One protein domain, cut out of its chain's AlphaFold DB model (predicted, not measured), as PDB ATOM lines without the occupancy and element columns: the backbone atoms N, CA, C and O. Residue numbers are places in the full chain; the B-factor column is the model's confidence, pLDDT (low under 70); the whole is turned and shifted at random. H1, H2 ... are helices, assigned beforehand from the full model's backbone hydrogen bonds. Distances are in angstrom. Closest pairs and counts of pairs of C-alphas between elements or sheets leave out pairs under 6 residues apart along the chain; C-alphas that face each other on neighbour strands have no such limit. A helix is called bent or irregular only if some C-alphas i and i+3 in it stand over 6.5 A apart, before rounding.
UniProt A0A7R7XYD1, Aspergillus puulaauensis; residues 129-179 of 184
ATOM      1  N   LYS A 129     154.021 303.318 230.012       71.69
ATOM      2  CA  LYS A 129     154.476 303.657 228.649       71.69
ATOM      3  C   LYS A 129     154.784 302.418 227.811       71.69
ATOM      4  O   LYS A 129     154.516 302.411 226.613       71.69
ATOM      5  N   SER A 130     155.334 301.375 228.431       78.44
ATOM      6  CA  SER A 130     155.593 300.100 227.759       78.44
ATOM      7  C   SER A 130     154.293 299.360 227.444       78.44
ATOM      8  O   SER A 130     154.155 298.867 226.332       78.44
ATOM      9  N   GLN A 131     153.323 299.359 228.363       81.56
ATOM     10  CA  GLN A 131     152.029 298.695 228.181       81.56
ATOM     11  C   GLN A 131     151.184 299.353 227.079       81.56
ATOM     12  O   GLN A 131     150.633 298.658 226.224       81.56
ATOM     13  N   LEU A 132     151.146 300.689 227.031       85.69
ATOM     14  CA  LEU A 132     150.473 301.421 225.955       85.69
ATOM     15  C   LEU A 132     151.118 301.125 224.600       85.69
ATOM     16  O   LEU A 132     150.414 300.810 223.643       85.69
ATOM     17  N   LYS A 133     152.453 301.107 224.538       82.75
ATOM     18  CA  LYS A 133     153.179 300.797 223.302       82.75
ATOM     19  C   LYS A 133     152.983 299.347 222.849       82.75
ATOM     20  O   LYS A 133     152.835 299.103 221.655       82.75
ATOM     21  N   THR A 134     152.928 298.384 223.774       84.88
ATOM     22  CA  THR A 134     152.597 296.988 223.438       84.88
ATOM     23  C   THR A 134     151.149 296.827 222.987       84.88
ATOM     24  O   THR A 134     150.889 296.003 222.116       84.88
ATOM     25  N   ASN A 135     150.216 297.607 223.540       82.75
ATOM     26  CA  ASN A 135     148.807 297.567 223.150       82.75
ATOM     27  C   ASN A 135     148.572 298.213 221.779       82.75
ATOM     28  O   ASN A 135     147.764 297.717 221.001       82.75
ATOM     29  N   GLU A 136     149.281 299.298 221.463       85.31
ATOM     30  CA  GLU A 136     149.276 299.912 220.129       85.31
ATOM     31  C   GLU A 136     149.848 298.960 219.079       85.31
ATOM     32  O   GLU A 136     149.215 298.738 218.051       85.31
ATOM     33  N   ALA A 137     150.982 298.324 219.381       83.56
ATOM     34  CA  ALA A 137     151.598 297.303 218.535       83.56
ATOM     35  C   ALA A 137     150.825 295.971 218.499       83.56
ATOM     36  O   ALA A 137     151.258 295.039 217.839       83.56
ATOM     37  N   ALA A 138     149.731 295.842 219.253       85.81
ATOM     38  CA  ALA A 138     148.865 294.670 219.225       85.81
ATOM     39  C   ALA A 138     147.632 294.877 218.337       85.81
ATOM     40  O   ALA A 138     146.812 293.966 218.247       85.81
ATOM     41  N   LYS A 139     147.457 296.047 217.708       87.06
ATOM     42  CA  LYS A 139     146.330 296.350 216.810       87.06
ATOM     43  C   LYS A 139     146.591 295.859 215.382       87.06
ATOM     44  O   LYS A 139     146.602 296.649 214.443       87.06
ATOM     45  N   ASP A 140     146.802 294.557 215.238       87.69
ATOM     46  CA  ASP A 140     147.247 293.957 213.973       87.69
ATOM     47  C   ASP A 140     146.084 293.508 213.069       87.69
ATOM     48  O   ASP A 140     146.258 293.345 211.864       87.69
ATOM     49  N   ILE A 141     144.883 293.317 213.628       90.88
ATOM     50  CA  ILE A 141     143.717 292.829 212.880       90.88
ATOM     51  C   ILE A 141     142.917 294.034 212.370       90.88
ATOM     52  O   ILE A 141     142.420 294.833 213.160       90.88
ATOM     53  N   MET A 142     142.755 294.165 211.055       92.50
ATOM     54  CA  MET A 142     141.995 295.246 210.421       92.50
ATOM     55  C   MET A 142     140.800 294.683 209.656       92.50
ATOM     56  O   MET A 142     140.961 293.770 208.852       92.50
ATOM     57  N   CYS A 143     139.617 295.267 209.853       94.75
ATOM     58  CA  CYS A 143     138.468 294.980 208.993       94.75
ATOM     59  C   CYS A 143     138.655 295.647 207.625       94.75
ATOM     60  O   CYS A 143     138.855 296.862 207.556       94.75
ATOM     61  N   MET A 144     138.541 294.889 206.537       93.25
ATOM     62  CA  MET A 144     138.736 295.416 205.178       93.25
ATOM     63  C   MET A 144     137.607 296.347 204.713       93.25
ATOM     64  O   MET A 144     137.824 297.188 203.845       93.25
ATOM     65  N   VAL A 145     136.421 296.257 205.323       93.75
ATOM     66  CA  VAL A 145     135.251 297.060 204.935       93.75
ATOM     67  C   VAL A 145     135.273 298.441 205.597       93.75
ATOM     68  O   VAL A 145     135.191 299.463 204.920       93.75
ATOM     69  N   CYS A 146     135.419 298.500 206.925       94.56
ATOM     70  CA  CYS A 146     135.373 299.764 207.674       94.56
ATOM     71  C   CYS A 146     136.723 300.257 208.193       94.56
ATOM     72  O   CYS A 146     136.774 301.323 208.805       94.56
ATOM     73  N   ARG A 147     137.809 299.504 207.979       92.62
ATOM     74  CA  ARG A 147     139.168 299.840 208.442       92.62
ATOM     75  C   ARG A 147     139.287 300.011 209.961       92.62
ATOM     76  O   ARG A 147     140.248 300.597 210.451       92.62
ATOM     77  N   SER A 148     138.331 299.479 210.726       92.81
ATOM     78  CA  SER A 148     138.436 299.413 212.183       92.81
ATOM     79  C   SER A 148     139.533 298.426 212.581       92.81
ATOM     80  O   SER A 148     139.596 297.316 212.051       92.81
ATOM     81  N   THR A 149     140.392 298.844 213.509       93.12
ATOM     82  CA  THR A 149     141.489 298.029 214.041       93.12
ATOM     83  C   THR A 149     141.058 297.306 215.312       93.12
ATOM     84  O   THR A 149     140.505 297.932 216.220       93.12
ATOM     85  N   PHE A 150     141.394 296.030 215.414       92.75
ATOM     86  CA  PHE A 150     141.137 295.161 216.553       92.75
ATOM     87  C   PHE A 150     142.459 294.660 217.134       92.75
ATOM     88  O   PHE A 150     143.477 294.582 216.445       92.75
ATOM     89  N   LEU A 151     142.446 294.332 218.424       91.81
ATOM     90  CA  LEU A 151     143.604 293.741 219.086       91.81
ATOM     91  C   LEU A 151     143.805 292.302 218.594       91.81
ATOM     92  O   LEU A 151     142.842 291.560 218.431       91.81
ATOM     93  N   LYS A 152     145.056 291.859 218.467       88.62
ATOM     94  CA  LYS A 152     145.431 290.475 218.125       88.62
ATOM     95  C   LYS A 152     144.913 289.425 219.113       88.62
ATOM     96  O   LYS A 152     144.933 288.234 218.835       88.62
ATOM     97  N   THR A 153     144.501 289.857 220.303       88.94
ATOM     98  CA  THR A 153     143.921 289.003 221.343       88.94
ATOM     99  C   THR A 153     142.412 288.810 221.187       88.94
ATOM    100  O   THR A 153     141.856 287.923 221.846       88.94
ATOM    101  N   THR A 154     141.757 289.611 220.336       90.75
ATOM    102  CA  THR A 154     140.334 289.488 220.013       90.75
ATOM    103  C   THR A 154     140.061 288.124 219.378       90.75
ATOM    104  O   THR A 154     140.836 287.632 218.563       90.75
ATOM    105  N   ARG A 155     138.966 287.483 219.796       91.19
ATOM    106  CA  ARG A 155     138.589 286.126 219.374       91.19
ATOM    107  C   ARG A 155     137.499 286.156 218.308       91.19
ATOM    108  O   ARG A 155     136.789 287.155 218.198       91.19
ATOM    109  N   GLY A 156     137.342 285.031 217.606       90.19
ATOM    110  CA  GLY A 156     136.341 284.803 216.561       90.19
ATOM    111  C   GLY A 156     134.966 285.416 216.844       90.19
ATOM    112  O   GLY A 156     134.537 286.241 216.044       90.19
ATOM    113  N   PRO A 157     134.306 285.158 217.995       91.19
ATOM    114  CA  PRO A 157     132.949 285.659 218.238       91.19
ATOM    115  C   PRO A 157     132.825 287.187 218.174       91.19
ATOM    116  O   PRO A 157     131.850 287.695 217.631       91.19
ATOM    117  N   ALA A 158     133.824 287.929 218.659       92.62
ATOM    118  CA  ALA A 158     133.799 289.390 218.616       92.62
ATOM    119  C   ALA A 158     134.019 289.941 217.192       92.62
ATOM    120  O   ALA A 158     133.498 291.001 216.847       92.62
ATOM    121  N   LEU A 159     134.777 289.227 216.351       93.44
ATOM    122  CA  LEU A 159     134.965 289.588 214.941       93.44
ATOM    123  C   LEU A 159     133.737 289.216 214.102       93.44
ATOM    124  O   LEU A 159     133.340 289.994 213.233       93.44
ATOM    125  N   THR A 160     133.095 288.084 214.403       92.94
ATOM    126  CA  THR A 160     131.822 287.680 213.792       92.94
ATOM    127  C   THR A 160     130.735 288.699 214.099       92.94
ATOM    128  O   THR A 160     130.055 289.142 213.180       92.94
ATOM    129  N   GLU A 161     130.617 289.132 215.357       93.56
ATOM    130  CA  GLU A 161     129.649 290.158 215.754       93.56
ATOM    131  C   GLU A 161     129.888 291.479 215.008       93.56
ATOM    132  O   GLU A 161     128.948 292.133 214.555       93.56
ATOM    133  N   HIS A 162     131.153 291.864 214.818       94.31
ATOM    134  CA  HIS A 162     131.479 293.033 214.009       94.31
ATOM    135  C   HIS A 162     131.017 292.866 212.555       94.31
ATOM    136  O   HIS A 162     130.377 293.769 212.011       94.31
ATOM    137  N   ALA A 163     131.324 291.726 211.933       94.81
ATOM    138  CA  ALA A 163     130.959 291.448 210.548       94.81
ATOM    139  C   ALA A 163     129.432 291.395 210.351       94.81
ATOM    140  O   ALA A 163     128.920 292.020 209.418       94.81
ATOM    141  N   SER A 164     128.694 290.747 211.260       93.00
ATOM    142  CA  SER A 164     127.235 290.612 211.183       93.00
ATOM    143  C   SER A 164     126.506 291.926 211.465       93.00
ATOM    144  O   SER A 164     125.602 292.296 210.715       93.00
ATOM    145  N   ASN A 165     126.914 292.663 212.503       94.38
ATOM    146  CA  ASN A 165     126.174 293.837 212.977       94.38
ATOM    147  C   ASN A 165     126.534 295.119 212.223       94.38
ATOM    148  O   ASN A 165     125.735 296.056 212.205       94.38
ATOM    149  N   LYS A 166     127.741 295.210 211.644       93.75
ATOM    150  CA  LYS A 166     128.171 296.403 210.891       93.75
ATOM    151  C   LYS A 166     128.055 296.236 209.386       93.75
ATOM    152  O   LYS A 166     127.702 297.204 208.721       93.75
ATOM    153  N   HIS A 167     128.341 295.044 208.869       91.38
ATOM    154  CA  HIS A 167     128.447 294.822 207.425       91.38
ATOM    155  C   HIS A 167     127.470 293.775 206.900       91.38
ATOM    156  O   HIS A 167     127.393 293.608 205.687       91.38
ATOM    157  N   SER A 168     126.749 293.076 207.786       91.81
ATOM    158  CA  SER A 168     125.873 291.943 207.450       91.81
ATOM    159  C   SER A 168     126.548 290.937 206.506       91.81
ATOM    160  O   SER A 168     125.916 290.385 205.608       91.81
ATOM    161  N   LYS A 169     127.858 290.732 206.699       89.38
ATOM    162  CA  LYS A 169     128.733 289.867 205.896       89.38
ATOM    163  C   LYS A 169     129.306 288.740 206.745       89.38
ATOM    164  O   LYS A 169     129.219 288.766 207.975       89.38
ATOM    165  N   THR A 170     129.914 287.767 206.078       89.88
ATOM    166  CA  THR A 170     130.631 286.690 206.758       89.88
ATOM    167  C   THR A 170     131.968 287.184 207.314       89.88
ATOM    168  O   THR A 170     132.482 288.237 206.917       89.88
ATOM    169  N   LEU A 171     132.530 286.437 208.270       90.38
ATOM    170  CA  LEU A 171     133.824 286.767 208.869       90.38
ATOM    171  C   LEU A 171     134.935 286.782 207.807       90.38
ATOM    172  O   LEU A 171     135.752 287.699 207.815       90.38
ATOM    173  N   GLU A 172     134.896 285.840 206.861       91.00
ATOM    174  CA  GLU A 172     135.872 285.697 205.771       91.00
ATOM    175  C   GLU A 172     135.922 286.932 204.858       91.00
ATOM    176  O   GLU A 172     136.997 287.367 204.448       91.00
ATOM    177  N   ASP A 173     134.770 287.560 204.601       91.25
ATOM    178  CA  ASP A 173     134.690 288.761 203.759       91.25
ATOM    179  C   ASP A 173     135.304 289.995 204.439       91.25
ATOM    180  O   ASP A 173     135.844 290.887 203.781       91.25
ATOM    181  N   CYS A 174     135.178 290.091 205.767       93.75
ATOM    182  CA  CYS A 174     135.684 291.234 206.531       93.75
ATOM    183  C   CYS A 174     137.142 291.049 206.968       93.75
ATOM    184  O   CYS A 174     137.880 292.038 207.060       93.75
ATOM    185  N   PHE A 175     137.545 289.808 207.241       93.81
ATOM    186  CA  PHE A 175     138.832 289.432 207.818       93.81
ATOM    187  C   PHE A 175     139.438 288.219 207.081       93.81
ATOM    188  O   PHE A 175     139.563 287.148 207.670       93.81
ATOM    189  N   PRO A 176     139.904 288.380 205.829       90.00
ATOM    190  CA  PRO A 176     140.355 287.266 204.977       90.00
ATOM    191  C   PRO A 176     141.626 286.541 205.462       90.00
ATOM    192  O   PRO A 176     142.035 285.543 204.881       90.00
ATOM    193  N   GLY A 177     142.298 287.059 206.496       85.50
ATOM    194  CA  GLY A 177     143.497 286.460 207.092       85.50
ATOM    195  C   GLY A 177     143.291 285.919 208.508       85.50
ATOM    196  O   GLY A 177     144.276 285.614 209.182       85.50
ATOM    197  N   PHE A 178     142.053 285.865 209.008       88.62
ATOM    198  CA  PHE A 178     141.784 285.401 210.367       88.62
ATOM    199  C   PHE A 178     141.659 283.875 210.409       88.62
ATOM    200  O   PHE A 178     140.703 283.306 209.902       88.62
ATOM    201  N   VAL A 179     142.610 283.212 211.070       84.31
ATOM    202  CA  VAL A 179     142.539 281.775 211.366       84.31
ATOM    203  C   VAL A 179     142.266 281.609 212.856       84.31
ATOM    204  O   VAL A 179     143.072 282.032 213.691       84.31
TER     205      VAL A 179
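What this domain is: This is residues 129 to 179 of the 184 residues of a protein of Aspergillus puulaauensis (UniProt A0A7R7XYD1). A single short helix, H1, sticks out as an arm from a small head, and in the head the longer helix H2 and the one-turn helix H3 pack on each other next to a loop that folds back on itself. The loop belongs to the long stretch of residues 137 to 155, which has no named element and joins the arm to H2; residues 141 to 142 and 149 to 150 pair in it as strands do, antiparallel. The printed part has 51 residues with three named helices, in the order H1, H2, H3, and no named strand; the class is all helix, though under half of the residues, 24 of 51, are in named elements. It is only just compact, close to loose, with a radius of gyration of the C-alphas of 11.6 A. The C-alphas span 37 by 18 by 17 A along their three main axes, and the arm makes much of the longest span.

How they stand to each other: The printed part begins with H1, residues 129 to 136, which touches no helix. Residues 129 to 134, which belong to H1, stand free: no C-alpha 8 or more residues away along the chain comes within 10 A of theirs. After H1 comes a long link of 19 residues, 137 to 155, whose C-alphas lie 4 to 14 A from the mean of all C-alphas. Within this link, residues 141 to 142 form a short antiparallel pairing with residues 149 to 150. The link leads to H2, residues 156 to 167, and H1 and H2 are apart. A tight link of 3 residues then leads to H3, residues 171 to 174. H2 and H3 touch, with 5 pairs of C-alphas within 8 A. Their closest C-alphas are those of Thr 160 and Leu 171, 5.4 A apart, and their centres are 8.9 A apart. H2 touches H3 with residues 159 to 164 alone. H1 and H3 are apart. Every pair of O of residue i and N of residue i+4 is within hydrogen-bond range in H1 and H2; H3, with 4 residues, is too short for such a pair, and its one pair of O of residue i and N of residue i+3 is within range.

Where its parts are: H1 runs from Lys 129, with its C-alpha at (154.476, 303.657, 228.649), to Glu 136, with its C-alpha at (149.276, 299.912, 220.129), and measures 10.7 A from first to last C-alpha. In the stretch that follows, C-alpha 142 is at (141.995, 295.246, 210.421) and C-alpha 149 at (141.489, 298.029, 214.041), one in each half of the short pairing. H2, the longest helix with 12 residues, begins at Gly 156 and ends at His 167, 15.7 A from first to last C-alpha. H3 runs from Leu 171 to Cys 174, 5.4 A from first to last C-alpha, and C-alpha 174 is at (135.684, 291.234, 206.531). None of the three helices is bent or irregular.

The domain as a whole: The two C-alphas farthest apart are those of Lys 129 and Ser 168, 37.5 A, and those of the first and last printed residues, Lys 129 and Val 179, are 30.3 A apart. The printed part, residues 129 to 179 of a full chain of 184, has no cut. The link from H1 to H2 is long and the link from H2 to H3 is tight. The mean pLDDT of the printed part is 89.7, and no printed residue is under 70. By element the model's mean pLDDT is 82 in H1, 93 in H2 and 92 in H3.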